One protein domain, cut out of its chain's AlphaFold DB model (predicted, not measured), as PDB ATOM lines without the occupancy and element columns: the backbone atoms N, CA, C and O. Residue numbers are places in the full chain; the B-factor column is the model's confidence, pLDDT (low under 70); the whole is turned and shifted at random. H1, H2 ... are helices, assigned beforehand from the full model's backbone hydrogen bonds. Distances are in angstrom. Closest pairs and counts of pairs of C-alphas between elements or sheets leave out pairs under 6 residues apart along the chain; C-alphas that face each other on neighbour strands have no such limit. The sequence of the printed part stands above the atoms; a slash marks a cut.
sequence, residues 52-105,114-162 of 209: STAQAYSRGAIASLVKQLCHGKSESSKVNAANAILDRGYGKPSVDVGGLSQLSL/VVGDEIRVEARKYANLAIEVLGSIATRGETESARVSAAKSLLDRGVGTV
ATOM      1  N   SER A  52     114.416 224.884 196.650       85.25
ATOM      2  CA  SER A  52     113.978 223.652 197.319       85.25
ATOM      3  C   SER A  52     113.131 222.765 196.397       85.25
ATOM      4  O   SER A  52     113.383 221.561 196.257       85.25
ATOM      5  N   THR A  53     112.187 223.369 195.665       88.88
ATOM      6  CA  THR A  53     111.330 222.638 194.717       88.88
ATOM      7  C   THR A  53     112.150 222.001 193.591       88.88
ATOM      8  O   THR A  53     111.965 220.829 193.265       88.88
ATOM      9  N   ALA A  54     113.101 222.735 193.006       87.69
ATOM     10  CA  ALA A  54     113.980 222.207 191.966       87.69
ATOM     11  C   ALA A  54     114.926 221.122 192.507       87.69
ATOM     12  O   ALA A  54     115.201 220.130 191.821       87.69
ATOM     13  N   GLN A  55     115.400 221.276 193.745       86.94
ATOM     14  CA  GLN A  55     116.271 220.311 194.403       86.94
ATOM     15  C   GLN A  55     115.569 218.966 194.618       86.94
ATOM     16  O   GLN A  55     116.216 217.932 194.453       86.94
ATOM     17  N   ALA A  56     114.257 218.938 194.863       88.44
ATOM     18  CA  ALA A  56     113.497 217.688 194.976       88.44
ATOM     19  C   ALA A  56     113.591 216.809 193.708       88.44
ATOM     20  O   ALA A  56     113.627 215.581 193.795       88.44
ATOM     21  N   TYR A  57     113.720 217.419 192.524       92.00
ATOM     22  CA  TYR A  57     113.829 216.702 191.244       92.00
ATOM     23  C   TYR A  57     115.267 216.362 190.830       92.00
ATOM     24  O   TYR A  57     115.484 215.708 189.807       92.00
ATOM     25  N   SER A  58     116.268 216.781 191.600       91.56
ATOM     26  CA  SER A  58     117.681 216.697 191.208       91.56
ATOM     27  C   SER A  58     118.185 215.261 190.994       91.56
ATOM     28  O   SER A  58     118.834 214.996 189.978       91.56
ATOM     29  N   ARG A  59     117.833 214.314 191.876       91.19
ATOM     30  CA  ARG A  59     118.209 212.892 191.729       91.19
ATOM     31  C   ARG A  59     117.599 212.272 190.469       91.19
ATOM     32  O   ARG A  59     118.291 211.645 189.666       91.19
ATOM     33  N   GLY A  60     116.308 212.527 190.237       93.31
ATOM     34  CA  GLY A  60     115.610 212.102 189.019       93.31
ATOM     35  C   GLY A  60     116.220 212.712 187.754       93.31
ATOM     36  O   GLY A  60     116.382 212.026 186.742       93.31
ATOM     37  N   ALA A  61     116.648 213.976 187.824       94.81
ATOM     38  CA  ALA A  61     117.348 214.632 186.732       94.81
ATOM     39  C   ALA A  61     118.701 213.964 186.439       94.81
ATOM     40  O   ALA A  61     118.985 213.695 185.272       94.81
ATOM     41  N   ILE A  62     119.503 213.609 187.453       95.12
ATOM     42  CA  ILE A  62     120.758 212.861 187.245       95.12
ATOM     43  C   ILE A  62     120.478 211.510 186.585       95.12
ATOM     44  O   ILE A  62     121.100 211.190 185.569       95.12
ATOM     45  N   ALA A  63     119.504 210.748 187.085       95.00
ATOM     46  CA  ALA A  63     119.123 209.470 186.488       95.00
ATOM     47  C   ALA A  63     118.701 209.625 185.013       95.00
ATOM     48  O   ALA A  63     119.056 208.803 184.164       95.00
ATOM     49  N   SER A  64     118.002 210.714 184.675       96.31
ATOM     50  CA  SER A  64     117.620 211.017 183.292       96.31
ATOM     51  C   SER A  64     118.827 211.321 182.392       96.31
ATOM     52  O   SER A  64     118.869 210.857 181.251       96.31
ATOM     53  N   LEU A  65     119.851 212.013 182.911       96.38
ATOM     54  CA  LEU A  65     121.103 212.274 182.192       96.38
ATOM     55  C   LEU A  65     121.887 210.980 181.956       96.38
ATOM     56  O   LEU A  65     122.381 210.760 180.850       96.38
ATOM     57  N   VAL A  66     121.947 210.090 182.950       96.88
ATOM     58  CA  VAL A  66     122.572 208.763 182.806       96.88
ATOM     59  C   VAL A  66     121.838 207.938 181.749       96.88
ATOM     60  O   VAL A  66     122.466 207.360 180.861       96.88
ATOM     61  N   LYS A  67     120.501 207.950 181.754       96.31
ATOM     62  CA  LYS A  67     119.705 207.299 180.705       96.31
ATOM     63  C   LYS A  67     120.017 207.875 179.323       96.31
ATOM     64  O   LYS A  67     120.122 207.116 178.357       96.31
ATOM     65  N   GLN A  68     120.196 209.191 179.221       96.00
ATOM     66  CA  GLN A  68     120.567 209.851 177.970       96.00
ATOM     67  C   GLN A  68     121.986 209.486 177.514       96.00
ATOM     68  O   GLN A  68     122.196 209.337 176.311       96.00
ATOM     69  N   LEU A  69     122.941 209.283 178.428       93.62
ATOM     70  CA  LEU A  69     124.279 208.781 178.091       93.62
ATOM     71  C   LEU A  69     124.219 207.389 177.460       93.62
ATOM     72  O   LEU A  69     124.794 207.168 176.391       93.62
ATOM     73  N   CYS A  70     123.480 206.475 178.087       94.88
ATOM     74  CA  CYS A  70     123.407 205.084 177.648       94.88
ATOM     75  C   CYS A  70     122.562 204.914 176.376       94.88
ATOM     76  O   CYS A  70     122.961 204.213 175.448       94.88
ATOM     77  N   HIS A  71     121.403 205.576 176.306       94.31
ATOM     78  CA  HIS A  71     120.372 205.300 175.296       94.31
ATOM     79  C   HIS A  71     120.029 206.496 174.401       94.31
ATOM     80  O   HIS A  71     119.106 206.420 173.585       94.31
ATOM     81  N   GLY A  72     120.740 207.615 174.538       91.69
ATOM     82  CA  GLY A  72     120.525 208.788 173.701       91.69
ATOM     83  C   GLY A  72     120.749 208.473 172.223       91.69
ATOM     84  O   GLY A  72     121.744 207.857 171.855       91.69
ATOM     85  N   LYS A  73     119.831 208.921 171.360       92.19
ATOM     86  CA  LYS A  73     119.958 208.744 169.901       92.19
ATOM     87  C   LYS A  73     120.983 209.688 169.270       92.19
ATOM     88  O   LYS A  73     121.554 209.358 168.245       92.19
ATOM     89  N   SER A  74     121.173 210.868 169.860       94.62
ATOM     90  CA  SER A  74     122.094 211.886 169.354       94.62
ATOM     91  C   SER A  74     123.371 211.913 170.179       94.62
ATOM     92  O   SER A  74     123.312 212.061 171.403       94.62
ATOM     93  N   GLU A  75     124.519 211.850 169.508       94.69
ATOM     94  CA  GLU A  75     125.833 211.995 170.138       94.69
ATOM     95  C   GLU A  75     125.979 213.351 170.827       94.69
ATOM     96  O   GLU A  75     126.465 213.416 171.952       94.69
ATOM     97  N   SER A  76     125.460 214.427 170.227       94.44
ATOM     98  CA  SER A  76     125.481 215.756 170.849       94.44
ATOM     99  C   SER A  76     124.732 215.782 172.184       94.44
ATOM    100  O   SER A  76     125.180 216.402 173.145       94.44
ATOM    101  N   SER A  77     123.621 215.047 172.285       95.25
ATOM    102  CA  SER A  77     122.880 214.924 173.539       95.25
ATOM    103  C   SER A  77     123.635 214.087 174.571       95.25
ATOM    104  O   SER A  77     123.553 214.406 175.755       95.25
ATOM    105  N   LYS A  78     124.383 213.057 174.150       97.12
ATOM    106  CA  LYS A  78     125.261 212.286 175.047       97.12
ATOM    107  C   LYS A  78     126.399 213.150 175.585       97.12
ATOM    108  O   LYS A  78     126.620 213.160 176.788       97.12
ATOM    109  N   VAL A  79     127.058 213.929 174.724       97.00
ATOM    110  CA  VAL A  79     128.114 214.874 175.131       97.00
ATOM    111  C   VAL A  79     127.571 215.894 176.131       97.00
ATOM    112  O   VAL A  79     128.162 216.101 177.188       97.00
ATOM    113  N   ASN A  80     126.402 216.478 175.858       96.62
ATOM    114  CA  ASN A  80     125.773 217.427 176.777       96.62
ATOM    115  C   ASN A  80     125.405 216.780 178.121       96.62
ATOM    116  O   ASN A  80     125.605 217.397 179.165       96.62
ATOM    117  N   ALA A  81     124.906 215.540 178.108       97.06
ATOM    118  CA  ALA A  81     124.600 214.802 179.329       97.06
ATOM    119  C   ALA A  81     125.865 214.475 180.142       97.06
ATOM    120  O   ALA A  81     125.867 214.671 181.356       97.06
ATOM    121  N   ALA A  82     126.954 214.063 179.481       96.88
ATOM    122  CA  ALA A  82     128.248 213.822 180.125       96.88
ATOM    123  C   ALA A  82     128.758 215.093 180.807       96.88
ATOM    124  O   ALA A  82     129.070 215.081 181.997       96.88
ATOM    125  N   ASN A  83     128.769 216.208 180.074       96.62
ATOM    126  CA  ASN A  83     129.216 217.499 180.590       96.62
ATOM    127  C   ASN A  83     128.371 217.940 181.789       96.62
ATOM    128  O   ASN A  83     128.914 218.354 182.804       96.62
ATOM    129  N   ALA A  84     127.048 217.777 181.709       95.50
ATOM    130  CA  ALA A  84     126.133 218.127 182.788       95.50
ATOM    131  C   ALA A  84     126.379 217.327 184.080       95.50
ATOM    132  O   ALA A  84     126.220 217.887 185.169       95.50
ATOM    133  N   ILE A  85     126.749 216.046 183.979       95.56
ATOM    134  CA  ILE A  85     127.105 215.208 185.134       95.56
ATOM    135  C   ILE A  85     128.454 215.645 185.710       95.56
ATOM    136  O   ILE A  85     128.563 215.873 186.917       95.56
ATOM    137  N   LEU A  86     129.466 215.820 184.859       95.06
ATOM    138  CA  LEU A  86     130.810 216.208 185.293       95.06
ATOM    139  C   LEU A  86     130.822 217.595 185.950       95.06
ATOM    140  O   LEU A  86     131.397 217.748 187.025       95.06
ATOM    141  N   ASP A  87     130.114 218.565 185.370       93.38
ATOM    142  CA  ASP A  87     130.016 219.930 185.899       93.38
ATOM    143  C   ASP A  87     129.348 219.974 187.280       93.38
ATOM    144  O   ASP A  87     129.671 220.830 188.099       93.38
ATOM    145  N   ARG A  88     128.428 219.041 187.564       91.38
ATOM    146  CA  ARG A  88     127.795 218.916 188.886       91.38
ATOM    147  C   ARG A  88     128.715 218.240 189.896       91.38
ATOM    148  O   ARG A  88     128.726 218.643 191.051       91.38
ATOM    149  N   GLY A  89     129.486 217.232 189.488       91.38
ATOM    150  CA  GLY A  89     130.387 216.507 190.390       91.38
ATOM    151  C   GLY A  89     131.661 217.278 190.756       91.38
ATOM    152  O   GLY A  89     132.102 217.224 191.909       91.38
ATOM    153  N   TYR A  90     132.239 217.992 189.786       89.50
ATOM    154  CA  TYR A  90     133.576 218.595 189.884       89.50
ATOM    155  C   TYR A  90     133.603 220.102 189.608       89.50
ATOM    156  O   TYR A  90     134.643 220.730 189.773       89.50
ATOM    157  N   GLY A  91     132.468 220.694 189.236       87.19
ATOM    158  CA  GLY A  91     132.408 222.083 188.801       87.19
ATOM    159  C   GLY A  91     132.720 222.240 187.314       87.19
ATOM    160  O   GLY A  91     133.132 221.306 186.625       87.19
ATOM    161  N   LYS A  92     132.487 223.453 186.807       86.62
ATOM    162  CA  LYS A  92     132.819 223.798 185.424       86.62
ATOM    163  C   LYS A  92     134.330 223.999 185.286       86.62
ATOM    164  O   LYS A  92     134.911 224.634 186.166       86.62
ATOM    165  N   PRO A  93     134.946 223.561 184.176       79.94
ATOM    166  CA  PRO A  93     136.333 223.895 183.875       79.94
ATOM    167  C   PRO A  93     136.530 225.417 183.893       79.94
ATOM    168  O   PRO A  93     135.815 226.137 183.192       79.94
ATOM    169  N   SER A  94     137.457 225.916 184.711       73.00
ATOM    170  CA  SER A  94     137.796 227.340 184.758       73.00
ATOM    171  C   SER A  94     139.108 227.618 184.042       73.00
ATOM    172  O   SER A  94     139.986 226.759 183.955       73.00
ATOM    173  N   VAL A  95     139.239 228.842 183.537       69.88
ATOM    174  CA  VAL A  95     140.511 229.355 183.030       69.88
ATOM    175  C   VAL A  95     141.324 229.763 184.244       69.88
ATOM    176  O   VAL A  95     140.872 230.617 185.010       69.88
ATOM    177  N   ASP A  96     142.498 229.167 184.423       57.41
ATOM    178  CA  ASP A  96     143.421 229.574 185.475       57.41
ATOM    179  C   ASP A  96     144.065 230.902 185.050       57.41
ATOM    180  O   ASP A  96     145.076 230.974 184.349       57.41
ATOM    181  N   VAL A  97     143.372 232.000 185.343       53.19
ATOM    182  CA  VAL A  97     143.910 233.344 185.153       53.19
ATOM    183  C   VAL A  97     144.720 233.635 186.405       53.19
ATOM    184  O   VAL A  97     144.151 234.030 187.425       53.19
ATOM    185  N   GLY A  98     146.039 233.456 186.316       49.62
ATOM    186  CA  GLY A  98     147.038 233.695 187.372       49.62
ATOM    187  C   GLY A  98     147.128 235.130 187.925       49.62
ATOM    188  O   GLY A  98     148.195 235.561 188.336       49.62
ATOM    189  N   GLY A  99     146.026 235.881 187.943       49.78
ATOM    190  CA  GLY A  99     145.880 237.170 188.622       49.78
ATOM    191  C   GLY A  99     144.490 237.421 189.227       49.78
ATOM    192  O   GLY A  99     144.316 238.407 189.931       49.78
ATOM    193  N   LEU A 100     143.493 236.550 189.001       50.06
ATOM    194  CA  LEU A 100     142.127 236.703 189.542       50.06
ATOM    195  C   LEU A 100     141.738 235.612 190.546       50.06
ATOM    196  O   LEU A 100     140.827 235.827 191.346       50.06
ATOM    197  N   SER A 101     142.465 234.493 190.594       49.88
ATOM    198  CA  SER A 101     142.305 233.489 191.655       49.88
ATOM    199  C   SER A 101     142.651 234.058 193.048       49.88
ATOM    200  O   SER A 101     142.087 233.612 194.042       49.88
ATOM    201  N   GLN A 102     143.467 235.123 193.133       49.06
ATOM    202  CA  GLN A 102     143.707 235.873 194.382       49.06
ATOM    203  C   GLN A 102     142.578 236.850 194.761       49.06
ATOM    204  O   GLN A 102     142.438 237.186 195.933       49.06
ATOM    205  N   LEU A 103     141.722 237.273 193.826       51.75
ATOM    206  CA  LEU A 103     140.584 238.160 194.121       51.75
ATOM    207  C   LEU A 103     139.354 237.405 194.650       51.75
ATOM    208  O   LEU A 103     138.490 238.014 195.276       51.75
ATOM    209  N   SER A 104     139.307 236.074 194.503       53.00
ATOM    210  CA  SER A 104     138.357 235.247 195.270       53.00
ATOM    211  C   SER A 104     138.688 235.212 196.771       53.00
ATOM    212  O   SER A 104     137.815 234.891 197.571       53.00
ATOM    213  N   LEU A 105     139.908 235.604 197.169       54.19
ATOM    214  CA  LEU A 105     140.297 235.785 198.572       54.19
ATOM    215  C   LEU A 105     139.798 237.127 199.156       54.19
ATOM    216  O   LEU A 105     139.633 237.241 200.364       54.19
ATOM    217  N   VAL A 114     124.903 226.223 196.049       56.81
ATOM    218  CA  VAL A 114     125.287 225.119 196.921       56.81
ATOM    219  C   VAL A 114     124.545 223.911 196.380       56.81
ATOM    220  O   VAL A 114     123.442 223.583 196.792       56.81
ATOM    221  N   VAL A 115     125.125 223.272 195.364       61.28
ATOM    222  CA  VAL A 115     124.687 221.972 194.904       61.28
ATOM    223  C   VAL A 115     124.884 221.104 196.131       61.28
ATOM    224  O   VAL A 115     126.025 220.929 196.581       61.28
ATOM    225  N   GLY A 116     123.766 220.654 196.709       73.38
ATOM    226  CA  GLY A 116     123.782 219.846 197.921       73.38
ATOM    227  C   GLY A 116     124.820 218.740 197.773       73.38
ATOM    228  O   GLY A 116     124.932 218.137 196.699       73.38
ATOM    229  N   ASP A 117     125.632 218.519 198.806       83.06
ATOM    230  CA  ASP A 117     126.761 217.582 198.740       83.06
ATOM    231  C   ASP A 117     126.330 216.195 198.251       83.06
ATOM    232  O   ASP A 117     127.047 215.552 197.486       83.06
ATOM    233  N   GLU A 118     125.101 215.790 198.569       86.38
ATOM    234  CA  GLU A 118     124.470 214.567 198.072       86.38
ATOM    235  C   GLU A 118     124.424 214.475 196.538       86.38
ATOM    236  O   GLU A 118     124.772 213.441 195.967       86.38
ATOM    237  N   ILE A 119     124.050 215.560 195.856       89.81
ATOM    238  CA  ILE A 119     123.937 215.621 194.391       89.81
ATOM    239  C   ILE A 119     125.315 215.571 193.744       89.81
ATOM    240  O   ILE A 119     125.493 214.945 192.698       89.81
ATOM    241  N   ARG A 120     126.321 216.174 194.389       90.56
ATOM    242  CA  ARG A 120     127.713 216.076 193.937       90.56
ATOM    243  C   ARG A 120     128.231 214.652 194.074       90.56
ATOM    244  O   ARG A 120     128.827 214.134 193.131       90.56
ATOM    245  N   VAL A 121     127.980 214.005 195.211       91.62
ATOM    246  CA  VAL A 121     128.358 212.604 195.447       91.62
ATOM    247  C   VAL A 121     127.676 211.683 194.437       91.62
ATOM    248  O   VAL A 121     128.336 210.823 193.858       91.62
ATOM    249  N   GLU A 122     126.386 211.879 194.170       93.12
ATOM    250  CA  GLU A 122     125.655 211.083 193.185       93.12
ATOM    251  C   GLU A 122     126.191 211.289 191.763       93.12
ATOM    252  O   GLU A 122     126.463 210.313 191.067       93.12
ATOM    253  N   ALA A 123     126.440 212.535 191.350       93.38
ATOM    254  CA  ALA A 123     127.030 212.829 190.045       93.38
ATOM    255  C   ALA A 123     128.432 212.213 189.883       93.38
ATOM    256  O   ALA A 123     128.753 211.675 188.821       93.38
ATOM    257  N   ARG A 124     129.257 212.221 190.942       94.44
ATOM    258  CA  ARG A 124     130.606 211.627 190.929       94.44
ATOM    259  C   ARG A 124     130.597 210.119 190.689       94.44
ATOM    260  O   ARG A 124     131.510 209.631 190.028       94.44
ATOM    261  N   LYS A 125     129.565 209.387 191.132       96.50
ATOM    262  CA  LYS A 125     129.434 207.937 190.863       96.50
ATOM    263  C   LYS A 125     129.420 207.623 189.365       96.50
ATOM    264  O   LYS A 125     129.948 206.599 188.946       96.50
ATOM    265  N   TYR A 126     128.852 208.518 188.559       96.94
ATOM    266  CA  TYR A 126     128.722 208.348 187.110       96.94
ATOM    267  C   TYR A 126     129.841 209.031 186.311       96.94
ATOM    268  O   TYR A 126     129.798 209.035 185.081       96.94
ATOM    269  N   ALA A 127     130.850 209.597 186.978       95.75
ATOM    270  CA  ALA A 127     131.910 210.355 186.319       95.75
ATOM    271  C   ALA A 127     132.722 209.500 185.339       95.75
ATOM    272  O   ALA A 127     132.911 209.901 184.194       95.75
ATOM    273  N   ASN A 128     133.130 208.298 185.753       97.12
ATOM    274  CA  ASN A 128     133.915 207.399 184.902       97.12
ATOM    275  C   ASN A 128     133.137 206.998 183.643       97.12
ATOM    276  O   ASN A 128     133.683 207.031 182.546       97.12
ATOM    277  N   LEU A 129     131.838 206.713 183.786       97.38
ATOM    278  CA  LEU A 129     130.957 206.431 182.651       97.38
ATOM    279  C   LEU A 129     130.891 207.627 181.688       97.38
ATOM    280  O   LEU A 129     130.982 207.450 180.476       97.38
ATOM    281  N   ALA A 130     130.738 208.844 182.215       96.44
ATOM    282  CA  ALA A 130     130.688 210.053 181.400       96.44
ATOM    283  C   ALA A 130     132.000 210.287 180.629       96.44
ATOM    284  O   ALA A 130     131.953 210.608 179.442       96.44
ATOM    285  N   ILE A 131     133.156 210.084 181.273       97.62
ATOM    286  CA  ILE A 131     134.481 210.202 180.641       97.62
ATOM    287  C   ILE A 131     134.652 209.148 179.540       97.62
ATOM    288  O   ILE A 131     135.056 209.498 178.432       97.62
ATOM    289  N   GLU A 132     134.277 207.894 179.798       98.00
ATOM    290  CA  GLU A 132     134.368 206.805 178.818       98.00
ATOM    291  C   GLU A 132     133.495 207.075 177.582       98.00
ATOM    292  O   GLU A 132     133.933 206.913 176.441       98.00
ATOM    293  N   VAL A 133     132.267 207.570 177.784       97.62
ATOM    294  CA  VAL A 133     131.375 207.958 176.680       97.62
ATOM    295  C   VAL A 133     131.972 209.106 175.866       97.62
ATOM    296  O   VAL A 133     131.953 209.045 174.635       97.62
ATOM    297  N   LEU A 134     132.529 210.132 176.518       97.19
ATOM    298  CA  LEU A 134     133.211 211.226 175.821       97.19
ATOM    299  C   LEU A 134     134.422 210.718 175.028       97.19
ATOM    300  O   LEU A 134     134.574 211.101 173.871       97.19
ATOM    301  N   GLY A 135     135.237 209.829 175.599       97.38
ATOM    302  CA  GLY A 135     136.388 209.229 174.917       97.38
ATOM    303  C   GLY A 135     135.976 208.398 173.701       97.38
ATOM    304  O   GLY A 135     136.546 208.540 172.615       97.38
ATOM    305  N   SER A 136     134.921 207.593 173.840       98.00
ATOM    306  CA  SER A 136     134.371 206.819 172.729       98.00
ATOM    307  C   SER A 136     133.815 207.712 171.619       98.00
ATOM    308  O   SER A 136     134.021 207.404 170.447       98.00
ATOM    309  N   ILE A 137     133.125 208.811 171.951       97.56
ATOM    310  CA  ILE A 137     132.619 209.758 170.946       97.56
ATOM    311  C   ILE A 137     133.780 210.515 170.299       97.56
ATOM    312  O   ILE A 137     133.808 210.630 169.084       97.56
ATOM    313  N   ALA A 138     134.768 210.984 171.061       97.69
ATOM    314  CA  ALA A 138     135.915 211.711 170.518       97.69
ATOM    315  C   ALA A 138     136.687 210.892 169.467       97.69
ATOM    316  O   ALA A 138     137.128 211.441 168.459       97.69
ATOM    317  N   THR A 139     136.811 209.580 169.683       97.75
ATOM    318  CA  THR A 139     137.595 208.677 168.822       97.75
ATOM    319  C   THR A 139     136.782 208.039 167.699       97.75
ATOM    320  O   THR A 139     137.269 207.924 166.578       97.75
ATOM    321  N   ARG A 140     135.547 207.611 167.987       96.62
ATOM    322  CA  ARG A 140     134.723 206.781 167.090       96.62
ATOM    323  C   ARG A 140     133.362 207.391 166.763       96.62
ATOM    324  O   ARG A 140     132.540 206.715 166.155       96.62
ATOM    325  N   GLY A 141     133.098 208.627 167.186       93.62
ATOM    326  CA  GLY A 141     131.802 209.262 166.975       93.62
ATOM    327  C   GLY A 141     131.478 209.426 165.492       93.62
ATOM    328  O   GLY A 141     132.364 209.707 164.683       93.62
ATOM    329  N   GLU A 142     130.213 209.274 165.131       93.62
ATOM    330  CA  GLU A 142     129.725 209.392 163.756       93.62
ATOM    331  C   GLU A 142     129.809 210.843 163.265       93.62
ATOM    332  O   GLU A 142     130.242 211.122 162.143       93.62
ATOM    333  N   THR A 143     129.447 211.794 164.128       95.44
ATOM    334  CA  THR A 143     129.362 213.215 163.782       95.44
ATOM    335  C   THR A 143     130.621 213.977 164.177       95.44
ATOM    336  O   THR A 143     131.031 213.997 165.335       95.44
ATOM    337  N   GLU A 144     131.224 214.676 163.212       95.44
ATOM    338  CA  GLU A 144     132.458 215.441 163.434       95.44
ATOM    339  C   GLU A 144     132.306 216.500 164.531       95.44
ATOM    340  O   GLU A 144     133.171 216.637 165.394       95.44
ATOM    341  N   SER A 145     131.164 217.189 164.566       95.62
ATOM    342  CA  SER A 145     130.875 218.183 165.599       95.62
ATOM    343  C   SER A 145     130.811 217.575 167.003       95.62
ATOM    344  O   SER A 145     131.306 218.189 167.949       95.62
ATOM    345  N   ALA A 146     130.255 216.367 167.162       95.19
ATOM    346  CA  ALA A 146     130.256 215.684 168.451       95.19
ATOM    347  C   ALA A 146     131.657 215.202 168.832       95.19
ATOM    348  O   ALA A 146     132.026 215.357 169.994       95.19
ATOM    349  N   ARG A 147     132.455 214.699 167.874       97.19
ATOM    350  CA  ARG A 147     133.856 214.316 168.122       97.19
ATOM    351  C   ARG A 147     134.670 215.494 168.649       97.19
ATOM    352  O   ARG A 147     135.288 215.385 169.704       97.19
ATOM    353  N   VAL A 148     134.617 216.635 167.956       97.25
ATOM    354  CA  VAL A 148     135.338 217.858 168.344       97.25
ATOM    355  C   VAL A 148     134.856 218.370 169.702       97.25
ATOM    356  O   VAL A 148     135.673 218.704 170.557       97.25
ATOM    357  N   SER A 149     133.540 218.389 169.932       96.38
ATOM    358  CA  SER A 149     132.965 218.821 171.211       96.38
ATOM    359  C   SER A 149     133.386 217.910 172.371       96.38
ATOM    360  O   SER A 149     133.779 218.399 173.429       96.38
ATOM    361  N   ALA A 150     133.372 216.590 172.170       96.25
ATOM    362  CA  ALA A 150     133.799 215.620 173.171       96.25
ATOM    363  C   ALA A 150     135.303 215.723 173.465       96.25
ATOM    364  O   ALA A 150     135.689 215.795 174.632       96.25
ATOM    365  N   ALA A 151     136.136 215.803 172.424       96.88
ATOM    366  CA  ALA A 151     137.582 215.968 172.557       96.88
ATOM    367  C   ALA A 151     137.930 217.254 173.314       96.88
ATOM    368  O   ALA A 151     138.682 217.214 174.287       96.88
ATOM    369  N   LYS A 152     137.315 218.381 172.938       95.62
ATOM    370  CA  LYS A 152     137.466 219.649 173.658       95.62
ATOM    371  C   LYS A 152     137.072 219.505 175.129       95.62
ATOM    372  O   LYS A 152     137.808 219.940 176.001       95.62
ATOM    373  N   SER A 153     135.940 218.860 175.402       94.75
ATOM    374  CA  SER A 153     135.434 218.665 176.761       94.75
ATOM    375  C   SER A 153     136.394 217.876 177.665       94.75
ATOM    376  O   SER A 153     136.507 218.170 178.859       94.75
ATOM    377  N   LEU A 154     137.094 216.887 177.098       95.69
ATOM    378  CA  LEU A 154     138.141 216.130 177.786       95.69
ATOM    379  C   LEU A 154     139.392 216.984 178.018       95.69
ATOM    380  O   LEU A 154     139.921 216.983 179.127       95.69
ATOM    381  N   LEU A 155     139.834 217.738 177.008       94.06
ATOM    382  CA  LEU A 155     141.007 218.613 177.110       94.06
ATOM    383  C   LEU A 155     140.805 219.724 178.141       94.06
ATOM    384  O   LEU A 155     141.639 219.884 179.027       94.06
ATOM    385  N   ASP A 156     139.662 220.412 178.089       91.94
ATOM    386  CA  ASP A 156     139.311 221.487 179.020       91.94
ATOM    387  C   ASP A 156     139.357 221.008 180.485       91.94
ATOM    388  O   ASP A 156     139.664 221.789 181.384       91.94
ATOM    389  N   ARG A 157     139.071 219.720 180.737       90.88
ATOM    390  CA  ARG A 157     139.097 219.108 182.078       90.88
ATOM    391  C   ARG A 157     140.446 218.512 182.470       90.88
ATOM    392  O   ARG A 157     140.795 218.575 183.641       90.88
ATOM    393  N   GLY A 158     141.163 217.898 181.533       88.38
ATOM    394  CA  GLY A 158     142.427 217.209 181.814       88.38
ATOM    395  C   GLY A 158     143.650 218.124 181.771       88.38
ATOM    396  O   GLY A 158     144.598 217.913 182.518       88.38
ATOM    397  N   VAL A 159     143.624 219.135 180.902       87.44
ATOM    398  CA  VAL A 159     144.748 220.055 180.645       87.44
ATOM    399  C   VAL A 159     144.400 221.494 181.050       87.44
ATOM    400  O   VAL A 159     145.282 222.337 181.180       87.44
ATOM    401  N   GLY A 160     143.118 221.770 181.301       82.38
ATOM    402  CA  GLY A 160     142.610 223.104 181.598       82.38
ATOM    403  C   GLY A 160     142.092 223.816 180.350       82.38
ATOM    404  O   GLY A 160     142.280 223.377 179.215       82.38
ATOM    405  N   THR A 161     141.398 224.932 180.565       82.56
ATOM    406  CA  THR A 161     140.805 225.714 179.471       82.56
ATOM    407  C   THR A 161     141.809 226.716 178.903       82.56
ATOM    408  O   THR A 161     142.463 227.461 179.637       82.56
ATOM    409  N   VAL A 162     141.926 226.755 177.575       77.38
ATOM    410  CA  VAL A 162     142.827 227.683 176.877       77.38
ATOM    411  C   VAL A 162     142.239 229.096 176.898       77.38
ATOM    412  O   VAL A 162     141.050 229.291 176.634       77.38
TER     413      VAL A 162
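Overview. This is residues 52 to 105 and 114 to 162 of the 209 residues of an uncharacterized protein of Bradyrhizobium sp. YR681 (UniProt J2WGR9). Look first at H3, the core of an up-and-down bundle of four helices, H2, H3, H5 and H6, each running against the one before it; H2 and H6 pack on opposite sides of H3, and H5 packs on H3 and H6. H4 packs on residues 85 to 90 of H3 and 58 to 62 of H2, short H1 lies off the bundle before H2, and residues 97 to 105 stick out as a free arm. The 103 printed residues hold six named helices, H1 to H6 in chain order, and no named strand: all helix. The whole is compact, with a radius of gyration of the C-alphas of 14.9 A, and its flat outline spans 45 by 36 by 19 A.

Along the chain. Find C-alpha 75 at (125.833, 211.995, 170.138); from there H3, residues 75 to 90, runs 22.2 A to C-alpha 90 at (133.576, 218.595, 189.884). Before it come H1, residues 52 to 56, and H2, residues 58 to 71, 19.8 A long. After it come H4, residues 117 to 125, H5, residues 127 to 140, 19.8 A, and H6, residues 144 to 158, 21.0 A, ending at C-alpha 158 (142.427, 217.209, 181.814).

Arrangement. From the hub H3, look to Lys 78: its C-alpha is 4.7 A from that of Leu 69, the closest pair in the hairpin of H2 and H3. H5 touches H3 at Ala 130 and Ala 82, closest C-alphas 4.7 A, opposite ways at a shallow tilt of 33 degrees, only just short of steep. H5 and H6 form a hairpin, closest C-alphas Ala 138 and Arg 147, 4.1 A. H2 and H6 are apart. Every O i to N i+4 pair is within hydrogen-bond range in H1 to H5, and 10 of 11 in H6.

Size, cuts and confidence. The C-alphas farthest apart, Leu 105 and Glu 142, lie 45.0 A from each other. Residues 106 to 113 are not printed, and C-alphas 105 and 114 are 18.5 A apart across this cut. Check the B-factor column at residues 95 to 105 and 114 to 115, where pLDDT is under 70.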